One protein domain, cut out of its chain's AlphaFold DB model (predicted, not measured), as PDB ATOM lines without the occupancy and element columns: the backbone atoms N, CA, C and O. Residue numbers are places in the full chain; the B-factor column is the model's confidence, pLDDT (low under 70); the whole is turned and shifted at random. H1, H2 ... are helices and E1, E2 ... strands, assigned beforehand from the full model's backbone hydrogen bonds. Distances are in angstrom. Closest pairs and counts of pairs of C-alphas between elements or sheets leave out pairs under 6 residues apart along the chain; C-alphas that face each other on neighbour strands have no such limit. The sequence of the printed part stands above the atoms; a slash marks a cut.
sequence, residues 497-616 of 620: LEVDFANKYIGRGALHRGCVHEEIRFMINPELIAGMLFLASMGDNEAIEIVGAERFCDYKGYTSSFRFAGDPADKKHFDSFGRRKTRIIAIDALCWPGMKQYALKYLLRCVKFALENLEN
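This is residues 497 to 616 of the 620 residues of the protein "Poly(ADP-ribose) glycohydrolase" of Citrus unshiu (UniProt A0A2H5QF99). A small sheet of three strands, E1, E5 and E2, lies in the middle, with H1 standing between it and a separate two-strand hairpin, E3 and E4. H2 follows close beside H1, while beyond E5 the chain runs out to H3, far from the middle, and H4 folds back to graze the sheet. The printed part has 120 residues with four named helices and five named strands, in the order E1 H1 H2 E2 E3 E4 E5 H3 H4. The three-strand sheet, order E1 E5 E2, is mixed and the other antiparallel; the class is mixed, helices and strands, with under half of the residues, 56, in named elements. The whole is compact, with a radius of gyration of the C-alphas of 15.5 A and spans of 45 by 39 by 24 A.

Edge strand E1, residues 497 to 502, is parallel to inner strand E5, residues 583 to 588, at 32 degrees; N 500 and O 585 are 2.8 A apart, within hydrogen-bond range. E5 is antiparallel to edge strand E2, residues 544 to 547, at 164 degrees, with N 546 and O 584 at 2.8 A. H1, residues 517 to 524, is on this sheet and stands up from it at 46 degrees. The closest C-alphas of E1 and H1 are those of Ala 502 and Glu 518, 5.6 A apart. H2, residues 526 to 533, is close to but not clearly touching H1, at a steep tilt of 64 degrees, opposite ways; the closest C-alphas, of Phe 522 and Leu 528, are 5.6 A apart. H2 only grazes the sheet, with residues 527 to 531. E3, residues 554 to 556, and E4, residues 563 to 566, form an antiparallel hairpin at 141 degrees, with N 565 and O 554 at 2.8 A. The closest C-alphas of H1 and E3, of Ile 524 and Asp 554, are 6.9 A apart. H3, residues 594 to 598, is not on the three-strand sheet. H4, residues 600 to 611, only grazes it, with residues 606 to 610. Every O i to N i+4 pair is within hydrogen-bond range in H1, against 7 of 8 in H4, 0 of 4 in H2 and 0 of 1 in H3; O i to N i+3 pairs within range are 5 of 5 in H2 and 1 of 2 in H3.

E1 begins at C-alpha 497, (152.317, 195.044, 132.368), and is 14.3 A long. H1 measures 10.7 A, H2 12.8 A, E5 16.6 A and H4 16.6 A, ending at C-alpha 611, (159.688, 185.205, 130.143).

The two C-alphas farthest apart, of Ser 576 and Met 595, are 46.1 A apart. The printed part has no cut; the links E1 to H1 and E4 to E5 are long. The mean pLDDT of the printed part is 81.0, and 20 residues are under 70, among them 604 to 616.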
ATOM      1  N   LEU A 497     151.640 195.362 131.122       85.44
ATOM      2  CA  LEU A 497     152.317 195.044 132.368       85.44
ATOM      3  C   LEU A 497     153.350 196.139 132.666       85.44
ATOM      4  O   LEU A 497     154.274 196.366 131.886       85.44
ATOM      5  N   GLU A 498     153.165 196.851 133.773       90.81
ATOM      6  CA  GLU A 498     154.008 197.978 134.170       90.81
ATOM      7  C   GLU A 498     155.167 197.487 135.032       90.81
ATOM      8  O   GLU A 498     154.958 196.973 136.130       90.81
ATOM      9  N   VAL A 499     156.397 197.655 134.550       90.62
ATOM     10  CA  VAL A 499     157.584 197.218 135.290       90.62
ATOM     11  C   VAL A 499     157.911 198.214 136.397       90.62
ATOM     12  O   VAL A 499     158.064 199.411 136.152       90.62
ATOM     13  N   ASP A 500     158.061 197.700 137.610       91.19
ATOM     14  CA  ASP A 500     158.684 198.380 138.730       91.19
ATOM     15  C   ASP A 500     160.137 197.910 138.876       91.19
ATOM     16  O   ASP A 500     160.413 196.725 139.075       91.19
ATOM     17  N   PHE A 501     161.072 198.856 138.750       91.00
ATOM     18  CA  PHE A 501     162.504 198.632 138.947       91.00
ATOM     19  C   PHE A 501     162.810 198.514 140.440       91.00
ATOM     20  O   PHE A 501     163.298 199.455 141.073       91.00
ATOM     21  N   ALA A 502     162.466 197.354 140.980       88.12
ATOM     22  CA  ALA A 502     162.326 197.133 142.399       88.12
ATOM     23  C   ALA A 502     163.657 196.841 143.094       88.12
ATOM     24  O   ALA A 502     164.661 196.439 142.495       88.12
ATOM     25  N   ASN A 503     163.654 196.994 144.412       87.94
ATOM     26  CA  ASN A 503     164.616 196.321 145.265       87.94
ATOM     27  C   ASN A 503     164.119 194.900 145.576       87.94
ATOM     28  O   ASN A 503     162.917 194.677 145.681       87.94
ATOM     29  N   LYS A 504     165.033 193.953 145.841       86.12
ATOM     30  CA  LYS A 504     164.648 192.601 146.292       86.12
ATOM     31  C   LYS A 504     163.713 192.612 147.507       86.12
ATOM     32  O   LYS A 504     162.911 191.706 147.688       86.12
ATOM     33  N   TYR A 505     163.817 193.638 148.353       88.44
ATOM     34  CA  TYR A 505     162.795 193.972 149.338       88.44
ATOM     35  C   TYR A 505     161.883 195.041 148.743       88.44
ATOM     36  O   TYR A 505     162.279 196.204 148.677       88.44
ATOM     37  N   ILE A 506     160.680 194.656 148.329       89.38
ATOM     38  CA  ILE A 506     159.782 195.555 147.604       89.38
ATOM     39  C   ILE A 506     159.539 196.865 148.375       89.38
ATOM     40  O   ILE A 506     159.312 196.860 149.587       89.38
ATOM     41  N   GLY A 507     159.640 198.007 147.696       82.38
ATOM     42  CA  GLY A 507     159.386 199.329 148.273       82.38
ATOM     43  C   GLY A 507     160.383 199.786 149.346       82.38
ATOM     44  O   GLY A 507     160.127 200.784 150.021       82.38
ATOM     45  N   ARG A 508     161.520 199.096 149.543       81.31
ATOM     46  CA  ARG A 508     162.492 199.324 150.640       81.31
ATOM     47  C   ARG A 508     162.769 200.799 150.937       81.31
ATOM     48  O   ARG A 508     162.754 201.231 152.096       81.31
ATOM     49  N   GLY A 509     163.076 201.567 149.893       79.12
ATOM     50  CA  GLY A 509     163.435 202.974 150.017       79.12
ATOM     51  C   GLY A 509     162.242 203.913 150.186       79.12
ATOM     52  O   GLY A 509     162.460 205.054 150.604       79.12
ATOM     53  N   ALA A 510     161.013 203.456 149.911       83.12
ATOM     54  CA  ALA A 510     159.811 204.287 149.785       83.12
ATOM     55  C   ALA A 510     159.432 204.970 151.102       83.12
ATOM     56  O   ALA A 510     158.946 206.096 151.115       83.12
ATOM     57  N   LEU A 511     159.724 204.305 152.220       76.69
ATOM     58  CA  LEU A 511     159.534 204.824 153.575       76.69
ATOM     59  C   LEU A 511     160.808 205.449 154.181       76.69
ATOM     60  O   LEU A 511     160.821 205.844 155.346       76.69
ATOM     61  N   HIS A 512     161.889 205.536 153.401       73.56
ATOM     62  CA  HIS A 512     163.198 206.015 153.842       73.56
ATOM     63  C   HIS A 512     163.652 207.250 153.050       73.56
ATOM     64  O   HIS A 512     163.116 208.340 153.224       73.56
ATOM     65  N   ARG A 513     164.720 207.123 152.255       69.88
ATOM     66  CA  ARG A 513     165.298 208.213 151.449       69.88
ATOM     67  C   ARG A 513     165.224 207.939 149.950       69.88
ATOM     68  O   ARG A 513     165.800 208.706 149.181       69.88
ATOM     69  N   GLY A 514     164.623 206.821 149.558       74.69
ATOM     70  CA  GLY A 514     164.495 206.478 148.157       74.69
ATOM     71  C   GLY A 514     163.545 207.458 147.476       74.69
ATOM     72  O   GLY A 514     162.551 207.896 148.054       74.69
ATOM     73  N   CYS A 515     163.924 207.895 146.287       85.31
ATOM     74  CA  CYS A 515     163.145 208.820 145.471       85.31
ATOM     75  C   CYS A 515     163.502 208.600 143.997       85.31
ATOM     76  O   CYS A 515     163.739 209.536 143.230       85.31
ATOM     77  N   VAL A 516     163.656 207.329 143.640       87.31
ATOM     78  CA  VAL A 516     163.828 206.875 142.266       87.31
ATOM     79  C   VAL A 516     162.550 206.141 141.852       87.31
ATOM     80  O   VAL A 516     161.514 206.322 142.490       87.31
ATOM     81  N   HIS A 517     162.575 205.410 140.740       91.06
ATOM     82  CA  HIS A 517     161.375 204.851 140.115       91.06
ATOM     83  C   HIS A 517     160.443 204.103 141.089       91.06
ATOM     84  O   HIS A 517     159.288 204.503 141.228       91.06
ATOM     85  N   GLU A 518     160.952 203.091 141.803       93.06
ATOM     86  CA  GLU A 518     160.176 202.289 142.765       93.06
ATOM     87  C   GLU A 518     159.524 203.162 143.838       93.06
ATOM     88  O   GLU A 518     158.316 203.108 144.062       93.06
ATOM     89  N   GLU A 519     160.285 204.046 144.482       92.81
ATOM     90  CA  GLU A 519     159.720 204.844 145.567       92.81
ATOM     91  C   GLU A 519     158.713 205.873 145.079       92.81
ATOM     92  O   GLU A 519     157.699 206.096 145.738       92.81
ATOM     93  N   ILE A 520     158.954 206.482 143.916       91.06
ATOM     94  CA  ILE A 520     157.987 207.386 143.296       91.06
ATOM     95  C   ILE A 520     156.697 206.625 142.992       91.06
ATOM     96  O   ILE A 520     155.618 207.111 143.341       91.06
ATOM     97  N   ARG A 521     156.803 205.414 142.433       93.25
ATOM     98  CA  ARG A 521     155.660 204.543 142.150       93.25
ATOM     99  C   ARG A 521     154.863 204.238 143.419       93.25
ATOM    100  O   ARG A 521     153.647 204.401 143.431       93.25
ATOM    101  N   PHE A 522     155.541 203.912 144.515       93.38
ATOM    102  CA  PHE A 522     154.918 203.673 145.821       93.38
ATOM    103  C   PHE A 522     154.284 204.930 146.430       93.38
ATOM    104  O   PHE A 522     153.305 204.824 147.163       93.38
ATOM    105  N   MET A 523     154.803 206.126 146.140       89.56
ATOM    106  CA  MET A 523     154.213 207.379 146.627       89.56
ATOM    107  C   MET A 523     152.961 207.783 145.846       89.56
ATOM    108  O   MET A 523     152.021 208.312 146.444       89.56
ATOM    109  N   ILE A 524     152.925 207.535 144.532       90.06
ATOM    110  CA  ILE A 524     151.744 207.825 143.708       90.06
ATOM    111  C   ILE A 524     150.686 206.715 143.791       90.06
ATOM    112  O   ILE A 524     149.501 207.004 143.628       90.06
ATOM    113  N   ASN A 525     151.083 205.482 144.121       91.81
ATOM    114  CA  ASN A 525     150.227 204.328 144.401       91.81
ATOM    115  C   ASN A 525     150.472 203.807 145.843       91.81
ATOM    116  O   ASN A 525     151.020 202.720 146.020       91.81
ATOM    117  N   PRO A 526     150.065 204.533 146.905       89.94
ATOM    118  CA  PRO A 526     150.359 204.185 148.304       89.94
ATOM    119  C   PRO A 526     149.824 202.825 148.767       89.94
ATOM    120  O   PRO A 526     150.247 202.320 149.802       89.94
ATOM    121  N   GLU A 527     148.914 202.204 148.018       90.56
ATOM    122  CA  GLU A 527     148.452 200.838 148.282       90.56
ATOM    123  C   GLU A 527     149.581 199.805 148.148       90.56
ATOM    124  O   GLU A 527     149.562 198.795 148.849       90.56
ATOM    125  N   LEU A 528     150.612 200.092 147.343       90.44
ATOM    126  CA  LEU A 528     151.798 199.241 147.196       90.44
ATOM    127  C   LEU A 528     152.598 199.119 148.500       90.44
ATOM    128  O   LEU A 528     153.184 198.073 148.771       90.44
ATOM    129  N   ILE A 529     152.547 200.141 149.364       88.69
ATOM    130  CA  ILE A 529     153.222 200.144 150.672       88.69
ATOM    131  C   ILE A 529     152.712 198.994 151.555       88.69
ATOM    132  O   ILE A 529     153.465 198.464 152.366       88.69
ATOM    133  N   ALA A 530     151.459 198.555 151.380       86.12
ATOM    134  CA  ALA A 530     150.934 197.412 152.123       86.12
ATOM    135  C   ALA A 530     151.709 196.118 151.825       86.12
ATOM    136  O   ALA A 530     151.877 195.307 152.731       86.12
ATOM    137  N   GLY A 531     152.232 195.954 150.603       84.25
ATOM    138  CA  GLY A 531     153.065 194.808 150.232       84.25
ATOM    139  C   GLY A 531     154.317 194.681 151.104       84.25
ATOM    140  O   GLY A 531     154.713 193.572 151.447       84.25
ATOM    141  N   MET A 532     154.863 195.804 151.584       86.12
ATOM    142  CA  MET A 532     156.027 195.825 152.480       86.12
ATOM    143  C   MET A 532     155.767 195.147 153.838       86.12
ATOM    144  O   MET A 532     156.716 194.847 154.556       86.12
ATOM    145  N   LEU A 533     154.500 194.938 154.224       77.50
ATOM    146  CA  LEU A 533     154.135 194.332 155.509       77.50
ATOM    147  C   LEU A 533     154.212 192.802 155.499       77.50
ATOM    148  O   LEU A 533     154.431 192.211 156.554       77.50
ATOM    149  N   PHE A 534     153.960 192.163 154.354       80.94
ATOM    150  CA  PHE A 534     153.734 190.713 154.292       80.94
ATOM    151  C   PHE A 534     154.443 189.999 153.137       80.94
ATOM    152  O   PHE A 534     154.433 188.771 153.109       80.94
ATOM    153  N   LEU A 535     155.056 190.724 152.198       81.75
ATOM    154  CA  LEU A 535     155.842 190.114 151.128       81.75
ATOM    155  C   LEU A 535     157.288 189.919 151.596       81.75
ATOM    156  O   LEU A 535     157.930 190.854 152.077       81.75
ATOM    157  N   ALA A 536     157.782 188.685 151.479       82.25
ATOM    158  CA  ALA A 536     159.176 188.348 151.746       82.25
ATOM    159  C   ALA A 536     160.107 188.963 150.683       82.25
ATOM    160  O   ALA A 536     159.651 189.493 149.669       82.25
ATOM    161  N   SER A 537     161.423 188.911 150.913       86.19
ATOM    162  CA  SER A 537     162.382 189.313 149.881       86.19
ATOM    163  C   SER A 537     162.305 188.383 148.680       86.19
ATOM    164  O   SER A 537     162.348 187.172 148.881       86.19
ATOM    165  N   MET A 538     162.313 188.949 147.477       83.12
ATOM    166  CA  MET A 538     162.416 188.191 146.236       83.12
ATOM    167  C   MET A 538     163.743 187.419 146.204       83.12
ATOM    168  O   MET A 538     164.819 187.990 146.429       83.12
ATOM    169  N   GLY A 539     163.656 186.109 145.983       75.75
ATOM    170  CA  GLY A 539     164.780 185.269 145.586       75.75
ATOM    171  C   GLY A 539     165.247 185.576 144.160       75.75
ATOM    172  O   GLY A 539     164.590 186.291 143.412       75.75
ATOM    173  N   ASP A 540     166.375 184.993 143.748       70.00
ATOM    174  CA  ASP A 540     167.008 185.291 142.450       70.00
ATOM    175  C   ASP A 540     166.153 184.944 141.213       70.00
ATOM    176  O   ASP A 540     166.511 185.361 140.113       70.00
ATOM    177  N   ASN A 541     165.053 184.202 141.390       69.88
ATOM    178  CA  ASN A 541     164.101 183.808 140.346       69.88
ATOM    179  C   ASN A 541     162.649 184.188 140.708       69.88
ATOM    180  O   ASN A 541     161.714 183.583 140.197       69.88
ATOM    181  N   GLU A 542     162.434 185.123 141.636       75.56
ATOM    182  CA  GLU A 542     161.087 185.540 142.041       75.56
ATOM    183  C   GLU A 542     160.763 186.941 141.517       75.56
ATOM    184  O   GLU A 542     161.623 187.814 141.445       75.56
ATOM    185  N   ALA A 543     159.493 187.162 141.182       82.44
ATOM    186  CA  ALA A 543     158.933 188.473 140.892       82.44
ATOM    187  C   ALA A 543     157.607 188.623 141.640       82.44
ATOM    188  O   ALA A 543     156.945 187.636 141.973       82.44
ATOM    189  N   ILE A 544     157.205 189.862 141.898       86.50
ATOM    190  CA  ILE A 544     155.943 190.151 142.582       86.50
ATOM    191  C   ILE A 544     155.025 190.888 141.614       86.50
ATOM    192  O   ILE A 544     155.310 192.018 141.218       86.50
ATOM    193  N   GLU A 545     153.885 190.282 141.284       90.12
ATOM    194  CA  GLU A 545     152.812 190.961 140.559       90.12
ATOM    195  C   GLU A 545     151.784 191.560 141.533       90.12
ATOM    196  O   GLU A 545     151.226 190.873 142.391       90.12
ATOM    197  N   ILE A 546     151.495 192.853 141.373       90.25
ATOM    198  CA  ILE A 546     150.473 193.578 142.128       90.25
ATOM    199  C   ILE A 546     149.417 194.101 141.156       90.25
ATOM    200  O   ILE A 546     149.688 194.942 140.297       90.25
ATOM    201  N   VAL A 547     148.181 193.624 141.326       91.00
ATOM    202  CA  VAL A 547     147.040 193.979 140.473       91.00
ATOM    203  C   VAL A 547     146.038 194.821 141.250       91.00
ATOM    204  O   VAL A 547     145.560 194.413 142.309       91.00
ATOM    205  N   GLY A 548     145.662 195.972 140.692       90.25
ATOM    206  CA  GLY A 548     144.546 196.769 141.201       90.25
ATOM    207  C   GLY A 548     144.891 198.082 141.889       90.25
ATOM    208  O   GLY A 548     143.957 198.762 142.308       90.25
ATOM    209  N   ALA A 549     146.170 198.449 141.989       91.25
ATOM    210  CA  ALA A 549     146.586 199.671 142.672       91.25
ATOM    211  C   ALA A 549     146.021 200.937 141.990       91.25
ATOM    212  O   ALA A 549     146.203 201.135 140.785       91.25
ATOM    213  N   GLU A 550     145.354 201.804 142.764       89.88
ATOM    214  CA  GLU A 550     144.871 203.122 142.310       89.88
ATOM    215  C   GLU A 550     145.994 204.162 142.415       89.88
ATOM    216  O   GLU A 550     146.797 204.144 143.355       89.88
ATOM    217  N   ARG A 551     146.080 205.067 141.435       89.81
ATOM    218  CA  ARG A 551     146.971 206.234 141.489       89.81
ATOM    219  C   ARG A 551     146.266 207.387 142.201       89.81
ATOM    220  O   ARG A 551     145.158 207.766 141.832       89.81
ATOM    221  N   PHE A 552     146.928 207.975 143.198       86.56
ATOM    222  CA  PHE A 552     146.375 208.996 144.101       86.56
ATOM    223  C   PHE A 552     147.002 210.385 143.967       86.56
ATOM    224  O   PHE A 552     146.414 211.338 144.475       86.56
ATOM    225  N   CYS A 553     148.145 210.529 143.289       85.00
ATOM    226  CA  CYS A 553     148.719 211.826 142.917       85.00
ATOM    227  C   CYS A 553     149.390 211.823 141.537       85.00
ATOM    228  O   CYS A 553     149.832 210.789 141.030       85.00
ATOM    229  N   ASP A 554     149.447 213.007 140.931       86.88
ATOM    230  CA  ASP A 554     150.377 213.340 139.858       86.88
ATOM    231  C   ASP A 554     151.656 213.926 140.452       86.88
ATOM    232  O   ASP A 554     151.659 214.516 141.541       86.88
ATOM    233  N   TYR A 555     152.753 213.819 139.705       90.38
ATOM    234  CA  TYR A 555     154.046 214.341 140.125       90.38
ATOM    235  C   TYR A 555     154.808 215.015 138.984       90.38
ATOM    236  O   TYR A 555     154.466 214.905 137.807       90.38
ATOM    237  N   LYS A 556     155.850 215.759 139.358       88.94
ATOM    238  CA  LYS A 556     156.863 216.306 138.454       88.94
ATOM    239  C   LYS A 556     158.246 216.094 139.044       88.94
ATOM    240  O   LYS A 556     158.410 216.069 140.263       88.94
ATOM    241  N   GLY A 557     159.240 216.035 138.166       89.25
ATOM    242  CA  GLY A 557     160.633 215.847 138.550       89.25
ATOM    243  C   GLY A 557     160.942 214.414 138.977       89.25
ATOM    244  O   GLY A 557     160.084 213.540 139.001       89.25
ATOM    245  N   TYR A 558     162.205 214.188 139.298       87.88
ATOM    246  CA  TYR A 558     162.771 212.899 139.686       87.88
ATOM    247  C   TYR A 558     163.867 213.143 140.727       87.88
ATOM    248  O   TYR A 558     164.479 214.222 140.722       87.88
ATOM    249  N   THR A 559     164.126 212.185 141.621       85.88
ATOM    250  CA  THR A 559     165.114 212.328 142.704       85.88
ATOM    251  C   THR A 559     164.934 213.640 143.489       85.88
ATOM    252  O   THR A 559     163.829 213.977 143.909       85.88
ATOM    253  N   SER A 560     165.983 214.439 143.671       79.81
ATOM    254  CA  SER A 560     165.963 215.722 144.388       79.81
ATOM    255  C   SER A 560     164.924 216.738 143.878       79.81
ATOM    256  O   SER A 560     164.492 217.617 144.638       79.81
ATOM    257  N   SER A 561     164.497 216.613 142.615       83.00
ATOM    258  CA  SER A 561     163.508 217.489 141.973       83.00
ATOM    259  C   SER A 561     162.064 216.983 142.060       83.00
ATOM    260  O   SER A 561     161.164 217.702 141.634       83.00
ATOM    261  N   PHE A 562     161.826 215.793 142.628       87.25
ATOM    262  CA  PHE A 562     160.494 215.201 142.766       87.25
ATOM    263  C   PHE A 562     159.561 216.076 143.613       87.25
ATOM    264  O   PHE A 562     159.900 216.474 144.735       87.25
ATOM    265  N   ARG A 563     158.383 216.399 143.078       84.81
ATOM    266  CA  ARG A 563     157.356 217.223 143.727       84.81
ATOM    267  C   ARG A 563     155.962 216.734 143.337       84.81
ATOM    268  O   ARG A 563     155.724 216.371 142.187       84.81
ATOM    269  N   PHE A 564     155.031 216.818 144.282       87.12
ATOM    270  CA  PHE A 564     153.599 216.652 144.029       87.12
ATOM    271  C   PHE A 564     153.108 217.669 142.985       87.12
ATOM    272  O   PHE A 564     153.458 218.850 143.060       87.12
ATOM    273  N   ALA A 565     152.299 217.217 142.027       87.81
ATOM    274  CA  ALA A 565     151.808 218.027 140.912       87.81
ATOM    275  C   ALA A 565     150.275 218.114 140.814       87.81
ATOM    276  O   ALA A 565     149.780 218.839 139.951       87.81
ATOM    277  N   GLY A 566     149.535 217.449 141.707       84.19
ATOM    278  CA  GLY A 566     148.076 217.532 141.788       84.19
ATOM    279  C   GLY A 566     147.412 216.193 142.101       84.19
ATOM    280  O   GLY A 566     148.071 215.156 142.161       84.19
ATOM    281  N   ASP A 567     146.096 216.229 142.298       80.81
ATOM    282  CA  ASP A 567     145.278 215.020 142.400       80.81
ATOM    283  C   ASP A 567     145.093 214.419 140.995       80.81
ATOM    284  O   ASP A 567     144.782 215.165 140.059       80.81
ATOM    285  N   PRO A 568     145.223 213.099 140.810       72.31
ATOM    286  CA  PRO A 568     145.104 212.471 139.521       72.31
ATOM    287  C   PRO A 568     143.629 212.158 139.279       72.31
ATOM    288  O   PRO A 568     142.849 211.833 140.182       72.31
ATOM    289  N   ALA A 569     143.243 212.182 138.016       65.31
ATOM    290  CA  ALA A 569     142.064 211.463 137.578       65.31
ATOM    291  C   ALA A 569     142.549 210.104 137.080       65.31
ATOM    292  O   ALA A 569     142.801 209.987 135.888       65.31
ATOM    293  N   ASP A 570     142.757 209.117 137.963       76.94
ATOM    294  CA  ASP A 570     143.113 207.760 137.523       76.94
ATOM    295  C   ASP A 570     142.086 207.289 136.478       76.94
ATOM    296  O   ASP A 570     140.881 207.200 136.756       76.94
ATOM    297  N   LYS A 571     142.566 207.092 135.246       76.81
ATOM    298  CA  LYS A 571     141.736 206.838 134.062       76.81
ATOM    299  C   LYS A 571     141.554 205.349 133.798       76.81
ATOM    300  O   LYS A 571     140.801 205.001 132.891       76.81
ATOM    301  N   LYS A 572     142.224 204.472 134.557       84.19
ATOM    302  CA  LYS A 572     142.176 203.029 134.316       84.19
ATOM    303  C   LYS A 572     140.822 202.454 134.735       84.19
ATOM    304  O   LYS A 572     140.302 202.740 135.821       84.19
ATOM    305  N   HIS A 573     140.235 201.660 133.841       86.38
ATOM    306  CA  HIS A 573     138.959 200.982 134.067       86.38
ATOM    307  C   HIS A 573     139.084 199.901 135.150       86.38
ATOM    308  O   HIS A 573     140.185 199.545 135.565       86.38
ATOM    309  N   PHE A 574     137.943 199.391 135.615       86.56
ATOM    310  CA  PHE A 574     137.897 198.262 136.540       86.56
ATOM    311  C   PHE A 574     137.777 196.936 135.782       86.56
ATOM    312  O   PHE A 574     137.171 196.893 134.708       86.56
ATOM    313  N   ASP A 575     138.348 195.870 136.335       84.38
ATOM    314  CA  ASP A 575     138.138 194.496 135.875       84.38
ATOM    315  C   ASP A 575     136.848 193.880 136.462       84.38
ATOM    316  O   ASP A 575     136.100 194.526 137.205       84.38
ATOM    317  N   SER A 576     136.577 192.615 136.130       84.94
ATOM    318  CA  SER A 576     135.419 191.855 136.626       84.94
ATOM    319  C   SER A 576     135.420 191.633 138.146       84.94
ATOM    320  O   SER A 576     134.363 191.380 138.721       84.94
ATOM    321  N   PHE A 577     136.573 191.777 138.806       82.44
ATOM    322  CA  PHE A 577     136.736 191.662 140.255       82.44
ATOM    323  C   PHE A 577     136.659 193.020 140.975       82.44
ATOM    324  O   PHE A 577     136.812 193.083 142.194       82.44
ATOM    325  N   GLY A 578     136.413 194.117 140.247       84.62
ATOM    326  CA  GLY A 578     136.351 195.467 140.809       84.62
ATOM    327  C   GLY A 578     137.721 196.060 141.158       84.62
ATOM    328  O   GLY A 578     137.786 197.028 141.917       84.62
ATOM    329  N   ARG A 579     138.810 195.506 140.615       88.12
ATOM    330  CA  ARG A 579     140.179 196.028 140.755       88.12
ATOM    331  C   ARG A 579     140.480 196.985 139.610       88.12
ATOM    332  O   ARG A 579     139.937 196.824 138.518       88.12
ATOM    333  N   ARG A 580     141.352 197.975 139.815       87.56
ATOM    334  CA  ARG A 580     141.861 198.781 138.692       87.56
ATOM    335  C   ARG A 580     142.606 197.880 137.708       87.56
ATOM    336  O   ARG A 580     143.343 196.994 138.130       87.56
ATOM    337  N   LYS A 581     142.480 198.138 136.405       88.69
ATOM    338  CA  LYS A 581     143.290 197.511 135.344       88.69
ATOM    339  C   LYS A 581     144.734 198.040 135.339       88.69
ATOM    340  O   LYS A 581     145.263 198.493 134.328       88.69
ATOM    341  N   THR A 582     145.351 198.018 136.509       88.75
ATOM    342  CA  THR A 582     146.743 198.370 136.763       88.75
ATOM    343  C   THR A 582     147.429 197.081 137.177       88.75
ATOM    344  O   THR A 582     147.075 196.517 138.214       88.75
ATOM    345  N   ARG A 583     148.368 196.602 136.364       90.12
ATOM    346  CA  ARG A 583     149.176 195.413 136.650       90.12
ATOM    347  C   ARG A 583     150.622 195.854 136.753       90.12
ATOM    348  O   ARG A 583     151.174 196.349 135.776       90.12
ATOM    349  N   ILE A 584     151.195 195.732 137.942       91.12
ATOM    350  CA  ILE A 584     152.568 196.138 138.231       91.12
ATOM    351  C   ILE A 584     153.367 194.883 138.505       91.12
ATOM    352  O   ILE A 584     152.924 194.060 139.301       91.12
ATOM    353  N   ILE A 585     154.536 194.760 137.893       90.06
ATOM    354  CA  ILE A 585     155.478 193.693 138.197       90.06
ATOM    355  C   ILE A 585     156.762 194.270 138.779       90.06
ATOM    356  O   ILE A 585     157.462 195.035 138.122       90.06
ATOM    357  N   ALA A 586     157.060 193.914 140.024       90.88
ATOM    358  CA  ALA A 586     158.304 194.262 140.691       90.88
ATOM    359  C   ALA A 586     159.369 193.209 140.380       90.88
ATOM    360  O   ALA A 586     159.161 192.020 140.630       90.88
ATOM    361  N   ILE A 587     160.494 193.666 139.825       86.50
ATOM    362  CA  ILE A 587     161.645 192.834 139.454       86.50
ATOM    363  C   ILE A 587     162.914 193.529 139.945       86.50
ATOM    364  O   ILE A 587     163.119 194.711 139.651       86.50
ATOM    365  N   ASP A 588     163.782 192.810 140.666       86.56
ATOM    366  CA  ASP A 588     165.037 193.367 141.163       86.56
ATOM    367  C   ASP A 588     166.228 193.096 140.234       86.56
ATOM    368  O   ASP A 588     166.613 191.963 139.932       86.56
ATOM    369  N   ALA A 589     166.857 194.185 139.794       82.00
ATOM    370  CA  ALA A 589     168.093 194.126 139.030       82.00
ATOM    371  C   ALA A 589     169.318 194.011 139.950       82.00
ATOM    372  O   ALA A 589     169.332 194.474 141.094       82.00
ATOM    373  N   LEU A 590     170.406 193.460 139.409       77.50
ATOM    374  CA  LEU A 590     171.694 193.425 140.099       77.50
ATOM    375  C   LEU A 590     172.210 194.841 140.367       77.50
ATOM    376  O   LEU A 590     172.222 195.707 139.492       77.50
ATOM    377  N   CYS A 591     172.706 195.053 141.580       73.94
ATOM    378  CA  CYS A 591     173.264 196.330 141.999       73.94
ATOM    379  C   CYS A 591     174.734 196.428 141.560       73.94
ATOM    380  O   CYS A 591     175.546 195.596 141.956       73.94
ATOM    381  N   TRP A 592     175.075 197.445 140.761       67.88
ATOM    382  CA  TRP A 592     176.443 197.723 140.282       67.88
ATOM    383  C   TRP A 592     177.179 196.504 139.698       67.88
ATOM    384  O   TRP A 592     178.303 196.207 140.105       67.88
ATOM    385  N   PRO A 593     176.591 195.784 138.727       72.69
ATOM    386  CA  PRO A 593     177.171 194.527 138.272       72.69
ATOM    387  C   PRO A 593     178.476 194.728 137.483       72.69
ATOM    388  O   PRO A 593     179.261 193.793 137.360       72.69
ATOM    389  N   GLY A 594     178.748 195.929 136.958       81.38
ATOM    390  CA  GLY A 594     179.955 196.200 136.173       81.38
ATOM    391  C   GLY A 594     180.071 195.228 134.997       81.38
ATOM    392  O   GLY A 594     179.101 195.014 134.275       81.38
ATOM    393  N   MET A 595     181.232 194.592 134.833       81.94
ATOM    394  CA  MET A 595     181.415 193.545 133.817       81.94
ATOM    395  C   MET A 595     180.720 192.225 134.167       81.94
ATOM    396  O   MET A 595     180.454 191.429 133.271       81.94
ATOM    397  N   LYS A 596     180.348 192.005 135.438       70.62
ATOM    398  CA  LYS A 596     179.655 190.779 135.848       70.62
ATOM    399  C   LYS A 596     178.305 190.640 135.146       70.62
ATOM    400  O   LYS A 596     177.913 189.516 134.893       70.62
ATOM    401  N   GLN A 597     177.632 191.724 134.740       77.12
ATOM    402  CA  GLN A 597     176.335 191.632 134.039       77.12
ATOM    403  C   GLN A 597     176.382 190.815 132.738       77.12
ATOM    404  O   GLN A 597     175.354 190.302 132.312       77.12
ATOM    405  N   TYR A 598     177.562 190.695 132.121       79.56
ATOM    406  CA  TYR A 598     177.760 189.956 130.875       79.56
ATOM    407  C   TYR A 598     178.088 188.478 131.090       79.56
ATOM    408  O   TYR A 598     178.109 187.726 130.119       79.56
ATOM    409  N   ALA A 599     178.344 188.040 132.328       71.94
ATOM    410  CA  ALA A 599     178.554 186.620 132.576       71.94
ATOM    411  C   ALA A 599     177.237 185.866 132.361       71.94
ATOM    412  O   ALA A 599     176.164 186.334 132.764       71.94
ATOM    413  N   LEU A 600     177.330 184.686 131.744       68.56
ATOM    414  CA  LEU A 600     176.189 183.906 131.260       68.56
ATOM    415  C   LEU A 600     175.099 183.728 132.326       68.56
ATOM    416  O   LEU A 600     173.917 183.907 132.040       68.56
ATOM    417  N   LYS A 601     175.487 183.475 133.581       65.50
ATOM    418  CA  LYS A 601     174.550 183.326 134.706       65.50
ATOM    419  C   LYS A 601     173.664 184.553 134.949       65.50
ATOM    420  O   LYS A 601     172.490 184.405 135.272       65.50
ATOM    421  N   TYR A 602     174.205 185.759 134.783       69.88
ATOM    422  CA  TYR A 602     173.468 186.998 135.026       69.88
ATOM    423  C   TYR A 602     172.644 187.419 133.808       69.88
ATOM    424  O   TYR A 602     171.549 187.944 133.983       69.88
ATOM    425  N   LEU A 603     173.110 187.106 132.593       73.56
ATOM    426  CA  LEU A 603     172.293 187.222 131.381       73.56
ATOM    427  C   LEU A 603     171.068 186.307 131.465       73.56
ATOM    428  O   LEU A 603     169.948 186.764 131.259       73.56
ATOM    429  N   LEU A 604     171.258 185.043 131.853       68.69
ATOM    430  CA  LEU A 604     170.156 184.104 132.055       68.69
ATOM    431  C   LEU A 604     169.201 184.567 133.153       68.69
ATOM    432  O   LEU A 604     167.996 184.496 132.947       68.69
ATOM    433  N   ARG A 605     169.712 185.082 134.278       67.38
ATOM    434  CA  ARG A 605     168.877 185.686 135.326       67.38
ATOM    435  C   ARG A 605     167.991 186.799 134.750       67.38
ATOM    436  O   ARG A 605     166.777 186.738 134.892       67.38
ATOM    437  N   CYS A 606     168.572 187.764 134.034       64.62
ATOM    438  CA  CYS A 606     167.833 188.885 133.439       64.62
ATOM    439  C   CYS A 606     166.785 188.452 132.401       64.62
ATOM    440  O   CYS A 606     165.699 189.026 132.351       64.62
ATOM    441  N   VAL A 607     167.097 187.458 131.566       67.69
ATOM    442  CA  VAL A 607     166.209 187.010 130.483       67.69
ATOM    443  C   VAL A 607     165.086 186.100 131.009       67.69
ATOM    444  O   VAL A 607     163.956 186.195 130.533       67.69
ATOM    445  N   LYS A 608     165.348 185.276 132.032       62.22
ATOM    446  CA  LYS A 608     164.329 184.431 132.686       62.22
ATOM    447  C   LYS A 608     163.212 185.261 133.323       62.22
ATOM    448  O   LYS A 608     162.041 184.957 133.106       62.22
ATOM    449  N   PHE A 609     163.563 186.366 133.990       58.72
ATOM    450  CA  PHE A 609     162.586 187.300 134.569       58.72
ATOM    451  C   PHE A 609     161.593 187.861 133.546       58.72
ATOM    452  O   PHE A 609     160.426 188.083 133.874       58.72
ATOM    453  N   ALA A 610     162.050 188.085 132.309       57.12
ATOM    454  CA  ALA A 610     161.214 188.608 131.239       57.12
ATOM    455  C   ALA A 610     160.227 187.561 130.689       57.12
ATOM    456  O   ALA A 610     159.157 187.953 130.240       57.12
ATOM    457  N   LEU A 611     160.535 186.256 130.732       57.81
ATOM    458  CA  LEU A 611     159.688 185.205 130.143       57.81
ATOM    459  C   LEU A 611     158.594 184.671 131.073       57.81
ATOM    460  O   LEU A 611     157.432 184.645 130.667       57.81
ATOM    461  N   GLU A 612     158.934 184.281 132.308       51.81
ATOM    462  CA  GLU A 612     158.002 183.580 133.220       51.81
ATOM    463  C   GLU A 612     156.744 184.407 133.552       51.81
ATOM    464  O   GLU A 612     155.702 183.878 133.938       51.81
ATOM    465  N   ASN A 613     156.815 185.720 133.329       50.31
ATOM    466  CA  ASN A 613     155.742 186.663 133.613       50.31
ATOM    467  C   ASN A 613     155.032 187.204 132.358       50.31
ATOM    468  O   ASN A 613     153.957 187.796 132.479       50.31
ATOM    469  N   LEU A 614     155.589 186.984 131.158       51.91
ATOM    470  CA  LEU A 614     154.917 187.280 129.887       51.91
ATOM    471  C   LEU A 614     154.050 186.099 129.419       51.91
ATOM    472  O   LEU A 614     152.974 186.335 128.871       51.91
ATOM    473  N   GLU A 615     154.439 184.850 129.704       45.81
ATOM    474  CA  GLU A 615     153.670 183.650 129.312       45.81
ATOM    475  C   GLU A 615     152.316 183.512 130.041       45.81
ATOM    476  O   GLU A 615     151.378 182.922 129.510       45.81
ATOM    477  N   ASN A 616     152.141 184.141 131.210       42.41
ATOM    478  CA  ASN A 616     150.873 184.133 131.958       42.41
ATOM    479  C   ASN A 616     149.833 185.164 131.469       42.41
ATOM    480  O   ASN A 616     148.791 185.347 132.103       42.41
TER     481      ASN A 616